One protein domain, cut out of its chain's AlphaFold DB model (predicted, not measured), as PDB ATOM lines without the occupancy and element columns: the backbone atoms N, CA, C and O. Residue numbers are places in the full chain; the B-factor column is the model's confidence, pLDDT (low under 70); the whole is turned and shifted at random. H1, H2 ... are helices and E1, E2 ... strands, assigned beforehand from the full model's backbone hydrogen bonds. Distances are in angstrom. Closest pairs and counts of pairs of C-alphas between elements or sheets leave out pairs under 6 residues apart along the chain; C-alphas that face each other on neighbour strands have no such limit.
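Overview. This is residues 5 to 150 of the 151 residues of an uncharacterized protein of Escherichia coli (UniProt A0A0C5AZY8). Helices H1, H3 and H4 run the same way side by side as a bundle; H2 folds back on one end of H3, and a small antiparallel strand hairpin, E1 and E2, lies out to one side. The printed part has 146 residues, mostly helix, in the order H1 E1 E2 H2 H3 H4. It is compact, radius of gyration of the C-alphas 15.3 A, spanning 48 by 41 by 25 A.

Arrangement. Begin at the hairpin of E1, residues 44 to 46, and E2, residues 52 to 54: N 45 and O 53 are within hydrogen-bond range, 2.8 A. Look next at the hub, H3, residues 82 to 108. It touches H1, residues 5 to 28, closest at C-alphas 94 and 11, 5.4 A; H4, residues 133 to 148, at C-alphas 101 and 139, 6.7 A; and H2, residues 67 to 77, at C-alphas 85 and 77, 5.5 A. Every O i to N i+4 pair is within range in H1, H2 and H3, and 9 of 12 in H4.

Along the chain. Find C-alpha 5 at (322.616, 354.812, 481.767), where H1 begins its 34.8 A; H3 covers 38.7 A. H4 ends at C-alpha 148, (349.272, 345.146, 468.614).

Size, cuts and confidence. The printed part has no cut. The H3 to H4 link is long. pLDDT is under 70 at residues 41 to 43, 45 to 61 and 148 to 150.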
ATOM      1  N   ALA A   5     322.115 355.423 482.996       95.25
ATOM      2  CA  ALA A   5     322.616 354.812 481.767       95.25
ATOM      3  C   ALA A   5     323.224 355.871 480.836       95.25
ATOM      4  O   ALA A   5     324.388 355.754 480.478       95.25
ATOM      5  N   GLU A   6     322.502 356.967 480.571       95.94
ATOM      6  CA  GLU A   6     323.002 358.072 479.735       95.94
ATOM      7  C   GLU A   6     324.284 358.702 480.298       95.94
ATOM      8  O   GLU A   6     325.185 359.084 479.554       95.94
ATOM      9  N   LEU A   7     324.392 358.828 481.626       95.44
ATOM     10  CA  LEU A   7     325.592 359.375 482.263       95.44
ATOM     11  C   LEU A   7     326.797 358.443 482.132       95.44
ATOM     12  O   LEU A   7     327.910 358.927 481.915       95.44
ATOM     13  N   ARG A   8     326.583 357.132 482.273       96.75
ATOM     14  CA  ARG A   8     327.632 356.123 482.115       96.75
ATOM     15  C   ARG A   8     328.095 356.027 480.667       96.75
ATOM     16  O   ARG A   8     329.290 356.144 480.426       96.75
ATOM     17  N   GLU A   9     327.164 355.930 479.721       95.88
ATOM     18  CA  GLU A   9     327.454 355.892 478.284       95.88
ATOM     19  C   GLU A   9     328.248 357.127 477.848       95.88
ATOM     20  O   GLU A   9     329.318 357.009 477.253       95.88
ATOM     21  N   ALA A  10     327.793 358.323 478.235       95.06
ATOM     22  CA  ALA A  10     328.497 359.555 477.907       95.06
ATOM     23  C   ALA A  10     329.894 359.628 478.551       95.06
ATOM     24  O   ALA A  10     330.802 360.213 477.966       95.06
ATOM     25  N   ALA A  11     330.077 359.086 479.759       95.06
ATOM     26  CA  ALA A  11     331.387 359.027 480.407       95.06
ATOM     27  C   ALA A  11     332.327 358.033 479.715       95.06
ATOM     28  O   ALA A  11     333.483 358.374 479.478       95.06
ATOM     29  N   THR A  12     331.827 356.854 479.339       96.88
ATOM     30  CA  THR A  12     332.585 355.855 478.580       96.88
ATOM     31  C   THR A  12     333.011 356.418 477.226       96.88
ATOM     32  O   THR A  12     334.198 356.406 476.923       96.88
ATOM     33  N   ALA A  13     332.100 357.032 476.464       96.31
ATOM     34  CA  ALA A  13     332.428 357.654 475.179       96.31
ATOM     35  C   ALA A  13     333.516 358.739 475.302       96.31
ATOM     36  O   ALA A  13     334.448 358.774 474.502       96.31
ATOM     37  N   ARG A  14     333.440 359.594 476.335       94.12
ATOM     38  CA  ARG A  14     334.496 360.584 476.612       94.12
ATOM     39  C   ARG A  14     335.829 359.919 476.940       94.12
ATOM     40  O   ARG A  14     336.845 360.331 476.396       94.12
ATOM     41  N   SER A  15     335.828 358.895 477.792       95.00
ATOM     42  CA  SER A  15     337.051 358.176 478.156       95.00
ATOM     43  C   SER A  15     337.712 357.528 476.943       95.00
ATOM     44  O   SER A  15     338.928 357.602 476.821       95.00
ATOM     45  N   LEU A  16     336.935 356.930 476.037       96.69
ATOM     46  CA  LEU A  16     337.463 356.327 474.812       96.69
ATOM     47  C   LEU A  16     338.128 357.373 473.907       96.69
ATOM     48  O   LEU A  16     339.205 357.118 473.374       96.69
ATOM     49  N   ALA A  17     337.530 358.561 473.777       95.50
ATOM     50  CA  ALA A  17     338.125 359.660 473.018       95.50
ATOM     51  C   ALA A  17     339.447 360.145 473.641       95.50
ATOM     52  O   ALA A  17     340.432 360.308 472.927       95.50
ATOM     53  N   VAL A  18     339.487 360.316 474.969       93.44
ATOM     54  CA  VAL A  18     340.707 360.711 475.695       93.44
ATOM     55  C   VAL A  18     341.804 359.657 475.542       93.44
ATOM     56  O   VAL A  18     342.933 360.009 475.222       93.44
ATOM     57  N   ILE A  19     341.477 358.370 475.705       95.12
ATOM     58  CA  ILE A  19     342.428 357.266 475.507       95.12
ATOM     59  C   ILE A  19     343.018 357.319 474.098       95.12
ATOM     60  O   ILE A  19     344.231 357.228 473.953       95.12
ATOM     61  N   ALA A  20     342.185 357.496 473.068       94.94
ATOM     62  CA  ALA A  20     342.661 357.562 471.692       94.94
ATOM     63  C   ALA A  20     343.650 358.720 471.473       94.94
ATOM     64  O   ALA A  20     344.683 358.526 470.836       94.94
ATOM     65  N   THR A  21     343.369 359.905 472.020       93.12
ATOM     66  CA  THR A  21     344.270 361.063 471.923       93.12
ATOM     67  C   THR A  21     345.569 360.842 472.694       93.12
ATOM     68  O   THR A  21     346.648 360.954 472.121       93.12
ATOM     69  N   GLU A  22     345.481 360.491 473.975       93.06
ATOM     70  CA  GLU A  22     346.644 360.399 474.864       93.06
ATOM     71  C   GLU A  22     347.573 359.241 474.491       93.06
ATOM     72  O   GLU A  22     348.792 359.401 474.501       93.06
ATOM     73  N   MET A  23     347.018 358.084 474.114       94.06
ATOM     74  CA  MET A  23     347.825 356.946 473.667       94.06
ATOM     75  C   MET A  23     348.484 357.208 472.313       94.06
ATOM     76  O   MET A  23     349.627 356.802 472.122       94.06
ATOM     77  N   SER A  24     347.815 357.925 471.402       93.06
ATOM     78  CA  SER A  24     348.404 358.334 470.120       93.06
ATOM     79  C   SER A  24     349.607 359.251 470.328       93.06
ATOM     80  O   SER A  24     350.692 358.992 469.809       93.06
ATOM     81  N   GLU A  25     349.456 360.287 471.159       90.94
ATOM     82  CA  GLU A  25     350.564 361.185 471.495       90.94
ATOM     83  C   GLU A  25     351.710 360.447 472.190       90.94
ATOM     84  O   GLU A  25     352.876 360.673 471.871       90.94
ATOM     85  N   TRP A  26     351.394 359.549 473.123       91.31
ATOM     86  CA  TRP A  26     352.403 358.785 473.850       91.31
ATOM     87  C   TRP A  26     353.136 357.767 472.963       91.31
ATOM     88  O   TRP A  26     354.340 357.567 473.130       91.31
ATOM     89  N   SER A  27     352.439 357.172 471.991       90.31
ATOM     90  CA  SER A  27     353.011 356.288 470.968       90.31
ATOM     91  C   SER A  27     354.017 357.023 470.079       90.31
ATOM     92  O   SER A  27     355.127 356.534 469.868       90.31
ATOM     93  N   LEU A  28     353.694 358.246 469.639       87.81
ATOM     94  CA  LEU A  28     354.621 359.089 468.866       87.81
ATOM     95  C   LEU A  28     355.914 359.408 469.633       87.81
ATOM     96  O   LEU A  28     356.973 359.546 469.023       87.81
ATOM     97  N   ASP A  29     355.835 359.475 470.961       82.69
ATOM     98  CA  ASP A  29     356.980 359.672 471.852       82.69
ATOM     99  C   ASP A  29     357.685 358.352 472.244       82.69
ATOM    100  O   ASP A  29     358.533 358.336 473.143       82.69
ATOM    101  N   GLY A  30     357.344 357.235 471.590       83.62
ATOM    102  CA  GLY A  30     357.949 355.919 471.809       83.62
ATOM    103  C   GLY A  30     357.623 355.305 473.173       83.62
ATOM    104  O   GLY A  30     358.464 354.613 473.743       83.62
ATOM    105  N   PHE A  31     356.442 355.602 473.725       85.06
ATOM    106  CA  PHE A  31     355.988 355.146 475.045       85.06
ATOM    107  C   PHE A  31     356.951 355.497 476.193       85.06
ATOM    108  O   PHE A  31     357.212 354.715 477.110       85.06
ATOM    109  N   SER A  32     357.493 356.713 476.164       82.06
ATOM    110  CA  SER A  32     358.408 357.200 477.196       82.06
ATOM    111  C   SER A  32     357.728 357.372 478.559       82.06
ATOM    112  O   SER A  32     356.748 358.104 478.701       82.06
ATOM    113  N   HIS A  33     358.316 356.800 479.612       76.94
ATOM    114  CA  HIS A  33     357.868 356.995 480.999       76.94
ATOM    115  C   HIS A  33     357.943 358.460 481.479       76.94
ATOM    116  O   HIS A  33     357.377 358.794 482.517       76.94
ATOM    117  N   LEU A  34     358.639 359.335 480.744       77.50
ATOM    118  CA  LEU A  34     358.744 360.764 481.053       77.50
ATOM    119  C   LEU A  34     357.476 361.548 480.693       77.50
ATOM    120  O   LEU A  34     357.294 362.661 481.186       77.50
ATOM    121  N   LYS A  35     356.610 360.993 479.839       81.00
ATOM    122  CA  LYS A  35     355.408 361.669 479.346       81.00
ATOM    123  C   LYS A  35     354.212 360.722 479.367       81.00
ATOM    124  O   LYS A  35     353.708 360.320 478.330       81.00
ATOM    125  N   LEU A  36     353.798 360.338 480.568       86.81
ATOM    126  CA  LEU A  36     352.698 359.396 480.754       86.81
ATOM    127  C   LEU A  36     351.357 359.978 480.264       86.81
ATOM    128  O   LEU A  36     351.104 361.164 480.496       86.81
ATOM    129  N   PRO A  37     350.489 359.148 479.654       88.88
ATOM    130  CA  PRO A  37     349.118 359.514 479.318       88.88
ATOM    131  C   PRO A  37     348.350 360.046 480.530       88.88
ATOM    132  O   PRO A  37     348.441 359.493 481.629       88.88
ATOM    133  N   ASN A  38     347.539 361.080 480.322       87.50
ATOM    134  CA  ASN A  38     346.582 361.562 481.311       87.50
ATOM    135  C   ASN A  38     345.156 361.241 480.857       87.50
ATOM    136  O   ASN A  38     344.561 361.984 480.082       87.50
ATOM    137  N   PHE A  39     344.583 360.161 481.386       89.38
ATOM    138  CA  PHE A  39     343.234 359.724 481.015       89.38
ATOM    139  C   PHE A  39     342.100 360.493 481.699       89.38
ATOM    140  O   PHE A  39     340.931 360.124 481.546       89.38
ATOM    141  N   SER A  40     342.407 361.551 482.451       82.12
ATOM    142  CA  SER A  40     341.371 362.418 482.993       82.12
ATOM    143  C   SER A  40     340.596 363.097 481.870       82.12
ATOM    144  O   SER A  40     341.163 363.710 480.970       82.12
ATOM    145  N   ALA A  41     339.268 363.054 481.969       64.81
ATOM    146  CA  ALA A  41     338.386 363.831 481.102       64.81
ATOM    147  C   ALA A  41     338.290 365.317 481.514       64.81
ATOM    148  O   ALA A  41     337.529 366.068 480.901       64.81
ATOM    149  N   GLY A  42     338.980 365.727 482.583       68.75
ATOM    150  CA  GLY A  42     339.046 367.111 483.044       68.75
ATOM    151  C   GLY A  42     340.068 367.936 482.263       68.75
ATOM    152  O   GLY A  42     341.067 367.417 481.772       68.75
ATOM    153  N   GLU A  43     339.839 369.246 482.174       64.44
ATOM    154  CA  GLU A  43     340.805 370.147 481.546       64.44
ATOM    155  C   GLU A  43     342.102 370.216 482.363       64.44
ATOM    156  O   GLU A  43     342.088 370.360 483.590       64.44
ATOM    157  N   ARG A  44     343.237 370.151 481.662       73.31
ATOM    158  CA  ARG A  44     344.552 370.448 482.233       73.31
ATOM    159  C   ARG A  44     344.607 371.940 482.545       73.31
ATOM    160  O   ARG A  44     344.546 372.765 481.637       73.31
ATOM    161  N   GLN A  45     344.761 372.297 483.810       65.44
ATOM    162  CA  GLN A  45     344.925 373.685 484.227       65.44
ATOM    163  C   GLN A  45     346.394 373.953 484.528       65.44
ATOM    164  O   GLN A  45     346.994 373.294 485.373       65.44
ATOM    165  N   GLN A  46     346.987 374.934 483.852       67.50
ATOM    166  CA  GLN A  46     348.318 375.415 484.201       67.50
ATOM    167  C   GLN A  46     348.186 376.418 485.349       67.50
ATOM    168  O   GLN A  46     347.564 377.470 485.210       67.50
ATOM    169  N   THR A  47     348.749 376.090 486.505       64.50
ATOM    170  CA  THR A  47     348.813 377.027 487.632       64.50
ATOM    171  C   THR A  47     349.932 378.044 487.438       64.50
ATOM    172  O   THR A  47     350.864 377.838 486.661       64.50
ATOM    173  N   LEU A  48     349.868 379.144 488.196       61.97
ATOM    174  CA  LEU A  48     350.884 380.206 488.208       61.97
ATOM    175  C   LEU A  48     352.293 379.700 488.575       61.97
ATOM    176  O   LEU A  48     353.280 380.332 488.212       61.97
ATOM    177  N   SER A  49     352.400 378.557 489.261       63.66
ATOM    178  CA  SER A  49     353.662 377.870 489.571       63.66
ATOM    179  C   SER A  49     354.156 376.949 488.446       63.66
ATOM    180  O   SER A  49     355.103 376.192 488.644       63.66
ATOM    181  N   GLY A  50     353.511 376.972 487.276       45.78
ATOM    182  CA  GLY A  50     353.819 376.090 486.151       45.78
ATOM    183  C   GLY A  50     353.353 374.644 486.346       45.78
ATOM    184  O   GLY A  50     353.636 373.801 485.500       45.78
ATOM    185  N   SER A  51     352.639 374.339 487.434       47.94
ATOM    186  CA  SER A  51     352.147 372.990 487.719       47.94
ATOM    187  C   SER A  51     350.860 372.732 486.940       47.94
ATOM    188  O   SER A  51     349.937 373.549 486.993       47.94
ATOM    189  N   VAL A  52     350.787 371.609 486.228       61.06
ATOM    190  CA  VAL A  52     349.542 371.139 485.609       61.06
ATOM    191  C   VAL A  52     348.695 370.490 486.698       61.06
ATOM    192  O   VAL A  52     349.135 369.535 487.333       61.06
ATOM    193  N   VAL A  53     347.498 371.015 486.928       56.28
ATOM    194  CA  VAL A  53     346.527 370.478 487.882       56.28
ATOM    195  C   VAL A  53     345.282 370.071 487.111       56.28
ATOM    196  O   VAL A  53     344.882 370.732 486.154       56.28
ATOM    197  N   VAL A  54     344.680 368.963 487.515       67.69
ATOM    198  CA  VAL A  54     343.347 368.557 487.072       67.69
ATOM    199  C   VAL A  54     342.415 368.871 488.234       67.69
ATOM    200  O   VAL A  54     342.683 368.442 489.356       67.69
ATOM    201  N   ASP A  55     341.355 369.638 487.997       57.62
ATOM    202  CA  ASP A  55     340.379 369.973 489.039       57.62
ATOM    203  C   ASP A  55     339.761 368.680 489.616       57.62
ATOM    204  O   ASP A  55     339.149 367.897 488.884       57.62
ATOM    205  N   ARG A  56     339.962 368.406 490.914       64.19
ATOM    206  CA  ARG A  56     339.460 367.190 491.587       64.19
ATOM    207  C   ARG A  56     338.776 367.467 492.937       64.19
ATOM    208  O   ARG A  56     339.306 367.142 493.995       64.19
ATOM    209  N   PRO A  57     337.545 367.991 492.921       57.12
ATOM    210  CA  PRO A  57     336.545 367.750 493.961       57.12
ATOM    211  C   PRO A  57     335.430 366.811 493.448       57.12
ATOM    212  O   PRO A  57     335.205 366.750 492.240       57.12
ATOM    213  N   PRO A  58     334.657 366.120 494.321       51.50
ATOM    214  CA  PRO A  58     334.555 366.345 495.767       51.50
ATOM    215  C   PRO A  58     335.224 365.290 496.668       51.50
ATOM    216  O   PRO A  58     335.041 365.359 497.883       51.50
ATOM    217  N   PHE A  59     335.959 364.312 496.133       59.50
ATOM    218  CA  PHE A  59     336.589 363.268 496.952       59.50
ATOM    219  C   PHE A  59     338.102 363.351 496.861       59.50
ATOM    220  O   PHE A  59     338.676 363.180 495.791       59.50
ATOM    221  N   ASP A  60     338.725 363.575 498.008       61.28
ATOM    222  CA  ASP A  60     340.172 363.682 498.148       61.28
ATOM    223  C   ASP A  60     340.781 362.277 498.322       61.28
ATOM    224  O   ASP A  60     341.191 361.888 499.414       61.28
ATOM    225  N   TYR A  61     340.700 361.453 497.269       61.66
ATOM    226  CA  TYR A  61     341.345 360.137 497.155       61.66
ATOM    227  C   TYR A  61     341.719 359.854 495.700       61.66
ATOM    228  O   TYR A  61     340.934 360.122 494.794       61.66
ATOM    229  N   GLU A  62     342.913 359.299 495.488       71.19
ATOM    230  CA  GLU A  62     343.558 359.283 494.170       71.19
ATOM    231  C   GLU A  62     342.960 358.268 493.187       71.19
ATOM    232  O   GLU A  62     342.895 358.575 491.997       71.19
ATOM    233  N   TRP A  63     342.469 357.116 493.672       86.94
ATOM    234  CA  TRP A  63     342.025 356.007 492.815       86.94
ATOM    235  C   TRP A  63     340.650 355.453 493.186       86.94
ATOM    236  O   TRP A  63     340.422 354.992 494.314       86.94
ATOM    237  N   ALA A  64     339.745 355.442 492.204       90.25
ATOM    238  CA  ALA A  64     338.477 354.734 492.309       90.25
ATOM    239  C   ALA A  64     338.671 353.214 492.300       90.25
ATOM    240  O   ALA A  64     339.732 352.704 491.960       90.25
ATOM    241  N   GLY A  65     337.649 352.469 492.716       88.50
ATOM    242  CA  GLY A  65     337.741 351.012 492.808       88.50
ATOM    243  C   GLY A  65     338.413 350.505 494.084       88.50
ATOM    244  O   GLY A  65     338.298 349.322 494.397       88.50
ATOM    245  N   THR A  66     339.050 351.388 494.861       89.94
ATOM    246  CA  THR A  66     339.546 351.075 496.206       89.94
ATOM    247  C   THR A  66     338.413 351.112 497.232       89.94
ATOM    248  O   THR A  66     337.488 351.923 497.134       89.94
ATOM    249  N   GLU A  67     338.499 350.278 498.273       89.25
ATOM    250  CA  GLU A  67     337.495 350.231 499.349       89.25
ATOM    251  C   GLU A  67     337.242 351.621 499.958       89.25
ATOM    252  O   GLU A  67     336.097 352.052 500.130       89.25
ATOM    253  N   LYS A  68     338.325 352.361 500.223       87.19
ATOM    254  CA  LYS A  68     338.279 353.692 500.830       87.19
ATOM    255  C   LYS A  68     337.544 354.703 499.954       87.19
ATOM    256  O   LYS A  68     336.681 355.429 500.453       87.19
ATOM    257  N   PHE A  69     337.858 354.735 498.660       89.31
ATOM    258  CA  PHE A  69     337.189 355.619 497.713       89.31
ATOM    259  C   PHE A  69     335.711 355.247 497.572       89.31
ATOM    260  O   PHE A  69     334.840 356.109 497.694       89.31
ATOM    261  N   ASN A  70     335.407 353.960 497.404       90.38
ATOM    262  CA  ASN A  70     334.040 353.485 497.206       90.38
ATOM    263  C   ASN A  70     333.137 353.788 498.403       90.38
ATOM    264  O   ASN A  70     331.974 354.159 498.222       90.38
ATOM    265  N   ALA A  71     333.660 353.693 499.628       89.81
ATOM    266  CA  ALA A  71     332.923 354.062 500.831       89.81
ATOM    267  C   ALA A  71     332.515 355.548 500.826       89.81
ATOM    268  O   ALA A  71     331.398 355.892 501.220       89.81
ATOM    269  N   LEU A  72     333.391 356.438 500.356       88.12
ATOM    270  CA  LEU A  72     333.114 357.872 500.261       88.12
ATOM    271  C   LEU A  72     332.174 358.198 499.101       88.12
ATOM    272  O   LEU A  72     331.180 358.902 499.304       88.12
ATOM    273  N   ALA A  73     332.430 357.627 497.924       89.56
ATOM    274  CA  ALA A  73     331.575 357.750 496.750       89.56
ATOM    275  C   ALA A  73     330.134 357.326 497.073       89.56
ATOM    276  O   ALA A  73     329.192 358.086 496.844       89.56
ATOM    277  N   THR A  74     329.959 356.176 497.730       90.94
ATOM    278  CA  THR A  74     328.648 355.687 498.183       90.94
ATOM    279  C   THR A  74     327.920 356.707 499.062       90.94
ATOM    280  O   THR A  74     326.742 356.985 498.832       90.94
ATOM    281  N   ARG A  75     328.608 357.325 500.033       88.94
ATOM    282  CA  ARG A  75     328.010 358.349 500.915       88.94
ATOM    283  C   ARG A  75     327.553 359.580 500.135       88.94
ATOM    284  O   ARG A  75     326.463 360.098 500.368       88.94
ATOM    285  N   ALA A  76     328.340 360.042 499.175       86.00
ATOM    286  CA  ALA A  76     327.984 361.207 498.368       86.00
ATOM    287  C   ALA A  76     326.872 360.940 497.345       86.00
ATOM    288  O   ALA A  76     326.164 361.872 496.952       86.00
ATOM    289  N   LEU A  77     326.662 359.686 496.939       88.88
ATOM    290  CA  LEU A  77     325.497 359.297 496.142       88.88
ATOM    291  C   LEU A  77     324.196 359.271 496.962       88.88
ATOM    292  O   LEU A  77     323.108 359.315 496.385       88.88
ATOM    293  N   GLN A  78     324.277 359.259 498.295       89.19
ATOM    294  CA  GLN A  78     323.113 359.306 499.188       89.19
ATOM    295  C   GLN A  78     322.611 360.735 499.469       89.19
ATOM    296  O   GLN A  78     321.587 360.910 500.133       89.19
ATOM    297  N   VAL A  79     323.275 361.773 498.943       87.25
ATOM    298  CA  VAL A  79     322.856 363.176 499.110       87.25
ATOM    299  C   VAL A  79     321.409 363.362 498.644       87.25
ATOM    300  O   VAL A  79     321.023 362.913 497.562       87.25
ATOM    301  N   LYS A  80     320.584 364.025 499.466       86.44
ATOM    302  CA  LYS A  80     319.135 364.172 499.233       86.44
ATOM    303  C   LYS A  80     318.792 365.057 498.034       86.44
ATOM    304  O   LYS A  80     317.780 364.813 497.388       86.44
ATOM    305  N   LEU A  81     319.627 366.053 497.731       90.69
ATOM    306  CA  LEU A  81     319.389 366.993 496.639       90.69
ATOM    307  C   LEU A  81     319.625 366.317 495.269       90.69
ATOM    308  O   LEU A  81     320.772 365.961 494.976       90.69
ATOM    309  N   PRO A  82     318.599 366.183 494.403       87.75
ATOM    310  CA  PRO A  82     318.711 365.432 493.148       87.75
ATOM    311  C   PRO A  82     319.801 365.950 492.203       87.75
ATOM    312  O   PRO A  82     320.584 365.158 491.687       87.75
ATOM    313  N   ALA A  83     319.924 367.272 492.046       88.75
ATOM    314  CA  ALA A  83     320.944 367.881 491.188       88.75
ATOM    315  C   ALA A  83     322.379 367.594 491.667       88.75
ATOM    316  O   ALA A  83     323.275 367.354 490.862       88.75
ATOM    317  N   SER A  84     322.601 367.573 492.987       88.88
ATOM    318  CA  SER A  84     323.915 367.211 493.539       88.88
ATOM    319  C   SER A  84     324.217 365.733 493.349       88.88
ATOM    320  O   SER A  84     325.347 365.380 493.036       88.88
ATOM    321  N   ARG A  85     323.205 364.871 493.481       90.62
ATOM    322  CA  ARG A  85     323.357 363.435 493.248       90.62
ATOM    323  C   ARG A  85     323.693 363.124 491.792       90.62
ATOM    324  O   ARG A  85     324.588 362.324 491.553       90.62
ATOM    325  N   GLU A  86     323.012 363.764 490.839       92.19
ATOM    326  CA  GLU A  86     323.298 363.620 489.404       92.19
ATOM    327  C   GLU A  86     324.737 364.042 489.085       92.19
ATOM    328  O   GLU A  86     325.469 363.287 488.450       92.19
ATOM    329  N   ARG A  87     325.179 365.194 489.607       90.06
ATOM    330  CA  ARG A  87     326.559 365.676 489.452       90.06
ATOM    331  C   ARG A  87     327.589 364.725 490.063       90.06
ATOM    332  O   ARG A  87     328.565 364.396 489.399       90.06
ATOM    333  N   ASN A  88     327.367 364.258 491.292       90.62
ATOM    334  CA  ASN A  88     328.271 363.314 491.959       90.62
ATOM    335  C   ASN A  88     328.359 361.989 491.195       90.62
ATOM    336  O   ASN A  88     329.440 361.425 491.065       90.62
ATOM    337  N   TYR A  89     327.233 361.508 490.666       92.94
ATOM    338  CA  TYR A  89     327.195 360.294 489.858       92.94
ATOM    339  C   TYR A  89     327.932 360.473 488.527       92.94
ATOM    340  O   TYR A  89     328.728 359.620 488.157       92.94
ATOM    341  N   ALA A  90     327.724 361.594 487.831       91.44
ATOM    342  CA  ALA A  90     328.429 361.900 486.589       91.44
ATOM    343  C   ALA A  90     329.950 362.001 486.788       91.44
ATOM    344  O   ALA A  90     330.712 361.502 485.960       91.44
ATOM    345  N   TRP A  91     330.378 362.617 487.894       89.38
ATOM    346  CA  TRP A  91     331.785 362.693 488.281       89.38
ATOM    347  C   TRP A  91     332.362 361.303 488.564       89.38
ATOM    348  O   TRP A  91     333.387 360.939 487.998       89.38
ATOM    349  N   LEU A  92     331.655 360.494 489.363       91.69
ATOM    350  CA  LEU A  92     332.068 359.131 489.700       91.69
ATOM    351  C   LEU A  92     332.212 358.257 488.453       91.69
ATOM    352  O   LEU A  92     333.196 357.532 488.341       91.69
ATOM    353  N   CYS A  93     331.284 358.381 487.496       93.69
ATOM    354  CA  CYS A  93     331.423 357.711 486.212       93.69
ATOM    355  C   CYS A  93     332.776 358.041 485.580       93.69
ATOM    356  O   CYS A  93     333.515 357.121 485.266       93.69
ATOM    357  N   GLY A  94     333.131 359.321 485.436       91.25
ATOM    358  CA  GLY A  94     334.408 359.725 484.835       91.25
ATOM    359  C   GLY A  94     335.628 359.127 485.541       91.25
ATOM    360  O   GLY A  94     336.453 358.489 484.891       91.25
ATOM    361  N   VAL A  95     335.697 359.263 486.867       90.44
ATOM    362  CA  VAL A  95     336.872 358.842 487.651       90.44
ATOM    363  C   VAL A  95     337.078 357.329 487.641       90.44
ATOM    364  O   VAL A  95     338.216 356.866 487.621       90.44
ATOM    365  N   GLU A  96     336.012 356.529 487.605       94.06
ATOM    366  CA  GLU A  96     336.152 355.072 487.483       94.06
ATOM    367  C   GLU A  96     336.736 354.648 486.131       94.06
ATOM    368  O   GLU A  96     337.576 353.751 486.093       94.06
ATOM    369  N   ARG A  97     336.349 355.312 485.029       95.12
ATOM    370  CA  ARG A  97     336.909 355.018 483.697       95.12
ATOM    371  C   ARG A  97     338.374 355.448 483.607       95.12
ATOM    372  O   ARG A  97     339.194 354.678 483.119       95.12
ATOM    373  N   GLU A  98     338.703 356.622 484.142       92.69
ATOM    374  CA  GLU A  98     340.085 357.106 484.263       92.69
ATOM    375  C   GLU A  98     340.948 356.140 485.087       92.69
ATOM    376  O   GLU A  98     342.047 355.770 484.671       92.69
ATOM    377  N   THR A  99     340.435 355.688 486.236       93.56
ATOM    378  CA  THR A  99     341.146 354.747 487.110       93.56
ATOM    379  C   THR A  99     341.378 353.414 486.403       93.56
ATOM    380  O   THR A  99     342.495 352.902 486.433       93.56
ATOM    381  N   LEU A 100     340.369 352.868 485.711       96.06
ATOM    382  CA  LEU A 100     340.540 351.642 484.930       96.06
ATOM    383  C   LEU A 100     341.574 351.820 483.810       96.06
ATOM    384  O   LEU A 100     342.453 350.973 483.667       96.06
ATOM    385  N   ALA A 101     341.493 352.900 483.029       95.19
ATOM    386  CA  ALA A 101     342.444 353.171 481.950       95.19
ATOM    387  C   ALA A 101     343.881 353.283 482.484       95.19
ATOM    388  O   ALA A 101     344.805 352.699 481.922       95.19
ATOM    389  N   THR A 102     344.057 353.949 483.628       93.50
ATOM    390  CA  THR A 102     345.363 354.079 484.284       93.50
ATOM    391  C   THR A 102     345.872 352.740 484.824       93.50
ATOM    392  O   THR A 102     347.043 352.414 484.658       93.50
ATOM    393  N   ALA A 103     345.006 351.915 485.420       94.19
ATOM    394  CA  ALA A 103     345.389 350.581 485.887       94.19
ATOM    395  C   ALA A 103     345.797 349.671 484.722       94.19
ATOM    396  O   ALA A 103     346.799 348.963 484.809       94.19
ATOM    397  N   LEU A 104     345.065 349.734 483.604       95.19
ATOM    398  CA  LEU A 104     345.403 349.018 482.376       95.19
ATOM    399  C   LEU A 104     346.719 349.506 481.773       95.19
ATOM    400  O   LEU A 104     347.492 348.682 481.307       95.19
ATOM    401  N   LEU A 105     347.013 350.808 481.810       93.25
ATOM    402  CA  LEU A 105     348.308 351.345 481.386       93.25
ATOM    403  C   LEU A 105     349.454 350.712 482.184       93.25
ATOM    404  O   LEU A 105     350.416 350.219 481.600       93.25
ATOM    405  N   VAL A 106     349.335 350.679 483.513       91.44
ATOM    406  CA  VAL A 106     350.347 350.074 484.391       91.44
ATOM    407  C   VAL A 106     350.507 348.579 484.115       91.44
ATOM    408  O   VAL A 106     351.634 348.100 484.002       91.44
ATOM    409  N   GLU A 107     349.396 347.849 483.998       92.62
ATOM    410  CA  GLU A 107     349.389 346.391 483.835       92.62
ATOM    411  C   GLU A 107     349.857 345.947 482.440       92.62
ATOM    412  O   GLU A 107     350.647 345.013 482.332       92.62
ATOM    413  N   LEU A 108     349.407 346.622 481.378       92.00
ATOM    414  CA  LEU A 108     349.678 346.239 479.988       92.00
ATOM    415  C   LEU A 108     351.015 346.776 479.467       92.00
ATOM    416  O   LEU A 108     351.720 346.066 478.757       92.00
ATOM    417  N   PHE A 109     351.388 348.005 479.833       88.94
ATOM    418  CA  PHE A 109     352.606 348.666 479.341       88.94
ATOM    419  C   PHE A 109     353.760 348.601 480.348       88.94
ATOM    420  O   PHE A 109     354.800 349.222 480.151       88.94
ATOM    421  N   SER A 110     353.596 347.842 481.439       86.69
ATOM    422  CA  SER A 110     354.620 347.639 482.474       86.69
ATOM    423  C   SER A 110     355.189 348.946 483.053       86.69
ATOM    424  O   SER A 110     356.364 349.012 483.427       86.69
ATOM    425  N   VAL A 111     354.354 349.989 483.172       82.12
ATOM    426  CA  VAL A 111     354.723 351.293 483.755       82.12
ATOM    427  C   VAL A 111     354.802 351.178 485.281       82.12
ATOM    428  O   VAL A 111     353.937 351.628 486.031       82.12
ATOM    429  N   THR A 112     355.844 350.502 485.754       78.94
ATOM    430  CA  THR A 112     356.065 350.214 487.175       78.94
ATOM    431  C   THR A 112     356.814 351.347 487.882       78.94
ATOM    432  O   THR A 112     357.558 352.107 487.267       78.94
ATOM    433  N   GLY A 113     356.613 351.483 489.199       71.31
ATOM    434  CA  GLY A 113     357.388 352.412 490.037       71.31
ATOM    435  C   GLY A 113     357.064 353.901 489.863       71.31
ATOM    436  O   GLY A 113     357.738 354.739 490.462       71.31
ATOM    437  N   CYS A 114     356.037 354.254 489.085       81.00
ATOM    438  CA  CYS A 114     355.592 355.636 488.969       81.00
ATOM    439  C   CYS A 114     354.905 356.093 490.263       81.00
ATOM    440  O   CYS A 114     353.861 355.564 490.646       81.00
ATOM    441  N   VAL A 115     355.466 357.116 490.912       81.06
ATOM    442  CA  VAL A 115     354.896 357.708 492.134       81.06
ATOM    443  C   VAL A 115     353.494 358.272 491.914       81.06
ATOM    444  O   VAL A 115     352.691 358.248 492.837       81.06
ATOM    445  N   ALA A 116     353.179 358.712 490.688       77.12
ATOM    446  CA  ALA A 116     351.845 359.194 490.347       77.12
ATOM    447  C   ALA A 116     350.791 358.084 490.413       77.12
ATOM    448  O   ALA A 116     349.626 358.400 490.589       77.12
ATOM    449  N   PHE A 117     351.185 356.809 490.305       84.88
ATOM    450  CA  PHE A 117     350.303 355.638 490.388       84.88
ATOM    451  C   PHE A 117     350.385 354.934 491.748       84.88
ATOM    452  O   PHE A 117     349.914 353.806 491.904       84.88
ATOM    453  N   ALA A 118     350.975 355.583 492.756       82.69
ATOM    454  CA  ALA A 118     350.975 355.064 494.115       82.69
ATOM    455  C   ALA A 118     349.533 354.845 494.604       82.69
ATOM    456  O   ALA A 118     348.641 355.650 494.356       82.69
ATOM    457  N   GLY A 119     349.288 353.717 495.275       82.31
ATOM    458  CA  GLY A 119     347.957 353.363 495.781       82.31
ATOM    459  C   GLY A 119     346.971 352.825 494.735       82.31
ATOM    460  O   GLY A 119     345.874 352.418 495.123       82.31
ATOM    461  N   LEU A 120     347.337 352.777 493.449       87.69
ATOM    462  CA  LEU A 120     346.541 352.122 492.412       87.69
ATOM    463  C   LEU A 120     346.616 350.596 492.577       87.69
ATOM    464  O   LEU A 120     347.703 350.025 492.683       87.69
ATOM    465  N   GLY A 121     345.458 349.938 492.630       85.44
ATOM    466  CA  GLY A 121     345.360 348.477 492.703       85.44
ATOM    467  C   GLY A 121     345.558 347.796 491.344       85.44
ATOM    468  O   GLY A 121     345.509 348.447 490.300       85.44
ATOM    469  N   LYS A 122     345.733 346.468 491.349       89.88
ATOM    470  CA  LYS A 122     345.658 345.667 490.115       89.88
ATOM    471  C   LYS A 122     344.242 345.724 489.559       89.88
ATOM    472  O   LYS A 122     343.294 345.785 490.340       89.88
ATOM    473  N   VAL A 123     344.076 345.607 488.240       92.56
ATOM    474  CA  VAL A 123     342.749 345.715 487.608       92.56
ATOM    475  C   VAL A 123     341.750 344.717 488.208       92.56
ATOM    476  O   VAL A 123     340.598 345.075 488.430       92.56
ATOM    477  N   ALA A 124     342.193 343.497 488.526       92.56
ATOM    478  CA  ALA A 124     341.354 342.455 489.125       92.56
ATOM    479  C   ALA A 124     340.879 342.757 490.563       92.56
ATOM    480  O   ALA A 124     339.891 342.176 491.005       92.56
ATOM    481  N   ASP A 125     341.565 343.653 491.278       92.00
ATOM    482  CA  ASP A 125     341.268 343.994 492.673       92.00
ATOM    483  C   ASP A 125     340.390 345.257 492.790       92.00
ATOM    484  O   ASP A 125     339.907 345.585 493.876       92.00
ATOM    485  N   LEU A 126     340.184 345.989 491.687       92.75
ATOM    486  CA  LEU A 126     339.380 347.210 491.656       92.75
ATOM    487  C   LEU A 126     337.890 346.875 491.524       92.75
ATOM    488  O   LEU A 126     337.463 346.214 490.580       92.75
ATOM    489  N   ALA A 127     337.078 347.390 492.446       93.56
ATOM    490  CA  ALA A 127     335.631 347.190 492.444       93.56
ATOM    491  C   ALA A 127     334.901 348.498 492.119       93.56
ATOM    492  O   ALA A 127     334.800 349.374 492.968       93.56
ATOM    493  N   PHE A 128     334.372 348.663 490.912       95.00
ATOM    494  CA  PHE A 128     333.721 349.915 490.509       95.00
ATOM    495  C   PHE A 128     332.217 349.939 490.835       95.00
ATOM    496  O   PHE A 128     331.534 348.918 490.798       95.00
ATOM    497  N   LEU A 129     331.681 351.117 491.165       94.88
ATOM    498  CA  LEU A 129     330.278 351.345 491.534       94.88
ATOM    499  C   LEU A 129     329.386 351.698 490.338       94.88
ATOM    500  O   LEU A 129     328.163 351.551 490.413       94.88
ATOM    501  N   THR A 130     329.960 352.236 489.265       94.75
ATOM    502  CA  THR A 130     329.230 352.754 488.095       94.75
ATOM    503  C   THR A 130     329.731 352.194 486.770       94.75
ATOM    504  O   THR A 130     329.164 352.533 485.733       94.75
ATOM    505  N   LEU A 131     330.797 351.400 486.784       94.38
ATOM    506  CA  LEU A 131     331.375 350.748 485.616       94.38
ATOM    507  C   LEU A 131     331.026 349.257 485.645       94.38
ATOM    508  O   LEU A 131     331.347 348.580 486.618       94.38
ATOM    509  N   ASP A 132     330.370 348.758 484.598       93.94
ATOM    510  CA  ASP A 132     330.113 347.320 484.442       93.94
ATOM    511  C   ASP A 132     331.111 346.645 483.495       93.94
ATOM    512  O   ASP A 132     331.990 347.287 482.920       93.94
ATOM    513  N   GLU A 133     330.960 345.330 483.328       93.88
ATOM    514  CA  GLU A 133     331.830 344.512 482.480       93.88
ATOM    515  C   GLU A 133     331.808 344.928 481.003       93.88
ATOM    516  O   GLU A 133     332.839 344.855 480.340       93.88
ATOM    517  N   SER A 134     330.668 345.394 480.482       95.69
ATOM    518  CA  SER A 134     330.552 345.819 479.081       95.69
ATOM    519  C   SER A 134     331.357 347.093 478.831       95.69
ATOM    520  O   SER A 134     332.147 347.179 477.890       95.69
ATOM    521  N   GLU A 135     331.203 348.085 479.703       96.25
ATOM    522  CA  GLU A 135     331.928 349.354 479.617       96.25
ATOM    523  C   GLU A 135     333.421 349.172 479.918       96.25
ATOM    524  O   GLU A 135     334.266 349.737 479.221       96.25
ATOM    525  N   ALA A 136     333.761 348.346 480.912       96.31
ATOM    526  CA  ALA A 136     335.142 347.979 481.204       96.31
ATOM    527  C   ALA A 136     335.789 347.232 480.026       96.31
ATOM    528  O   ALA A 136     336.951 347.481 479.699       96.31
ATOM    529  N   GLY A 137     335.032 346.360 479.353       97.06
ATOM    530  CA  GLY A 137     335.459 345.648 478.151       97.06
ATOM    531  C   GLY A 137     335.805 346.589 476.998       97.06
ATOM    532  O   GLY A 137     336.834 346.401 476.353       97.06
ATOM    533  N   GLN A 138     335.012 347.644 476.782       97.69
ATOM    534  CA  GLN A 138     335.299 348.667 475.764       97.69
ATOM    535  C   GLN A 138     336.608 349.412 476.049       97.69
ATOM    536  O   GLN A 138     337.426 349.587 475.149       97.69
ATOM    537  N   ILE A 139     336.833 349.816 477.301       97.44
ATOM    538  CA  ILE A 139     338.062 350.517 477.704       97.44
ATOM    539  C   ILE A 139     339.278 349.601 477.569       97.44
ATOM    540  O   ILE A 139     340.308 350.017 477.043       97.44
ATOM    541  N   ARG A 140     339.153 348.335 477.981       96.56
ATOM    542  CA  ARG A 140     340.208 347.336 477.795       96.56
ATOM    543  C   ARG A 140     340.546 347.151 476.317       96.56
ATOM    544  O   ARG A 140     341.721 347.179 475.975       96.56
ATOM    545  N   ALA A 141     339.546 347.003 475.449       96.00
ATOM    546  CA  ALA A 141     339.760 346.878 474.009       96.00
ATOM    547  C   ALA A 141     340.472 348.112 473.423       96.00
ATOM    548  O   ALA A 141     341.419 347.966 472.655       96.00
ATOM    549  N   ALA A 142     340.079 349.317 473.849       96.00
ATOM    550  CA  ALA A 142     340.701 350.567 473.412       96.00
ATOM    551  C   ALA A 142     342.160 350.734 473.872       96.00
ATOM    552  O   ALA A 142     342.917 351.445 473.218       96.00
ATOM    553  N   MET A 143     342.563 350.098 474.976       94.94
ATOM    554  CA  MET A 143     343.964 350.050 475.411       94.94
ATOM    555  C   MET A 143     344.758 348.971 474.662       94.94
ATOM    556  O   MET A 143     345.889 349.221 474.260       94.94
ATOM    557  N   LEU A 144     344.168 347.786 474.459       94.19
ATOM    558  CA  LEU A 144     344.839 346.638 473.833       94.19
ATOM    559  C   LEU A 144     345.250 346.893 472.379       94.19
ATOM    560  O   LEU A 144     346.311 346.423 471.984       94.19
ATOM    561  N   GLN A 145     344.474 347.667 471.612       92.81
ATOM    562  CA  GLN A 145     344.814 347.982 470.213       92.81
ATOM    563  C   GLN A 145     346.217 348.604 470.055       92.81
ATOM    564  O   GLN A 145     346.868 348.414 469.038       92.81
ATOM    565  N   TRP A 146     346.707 349.305 471.084       91.81
ATOM    566  CA  TRP A 146     348.014 349.965 471.071       91.81
ATOM    567  C   TRP A 146     349.183 349.022 471.375       91.81
ATOM    568  O   TRP A 146     350.330 349.410 471.185       91.81
ATOM    569  N   LEU A 147     348.921 347.803 471.862       85.44
ATOM    570  CA  LEU A 147     349.954 346.773 472.023       85.44
ATOM    571  C   LEU A 147     350.217 346.045 470.704       85.44
ATOM    572  O   LEU A 147     351.364 345.732 470.406       85.44
ATOM    573  N   ASP A 148     349.165 345.811 469.916       64.62
ATOM    574  CA  ASP A 148     349.272 345.146 468.614       64.62
ATOM    575  C   ASP A 148     350.005 346.026 467.582       64.62
ATOM    576  O   ASP A 148     350.657 345.503 466.685       64.62
ATOM    577  N   GLU A 149     349.947 347.354 467.731       56.34
ATOM    578  CA  GLU A 149     350.711 348.318 466.919       56.34
ATOM    579  C   GLU A 149     352.144 348.565 467.432       56.34
ATOM    580  O   GLU A 149     352.953 349.174 466.731       56.34
ATOM    581  N   ALA A 150     352.469 348.114 468.650       53.06
ATOM    582  CA  ALA A 150     353.784 348.287 469.273       53.06
ATOM    583  C   ALA A 150     354.762 347.124 469.004       53.06
ATOM    584  O   ALA A 150     355.940 347.237 469.357       53.06
TER     585      ALA A 150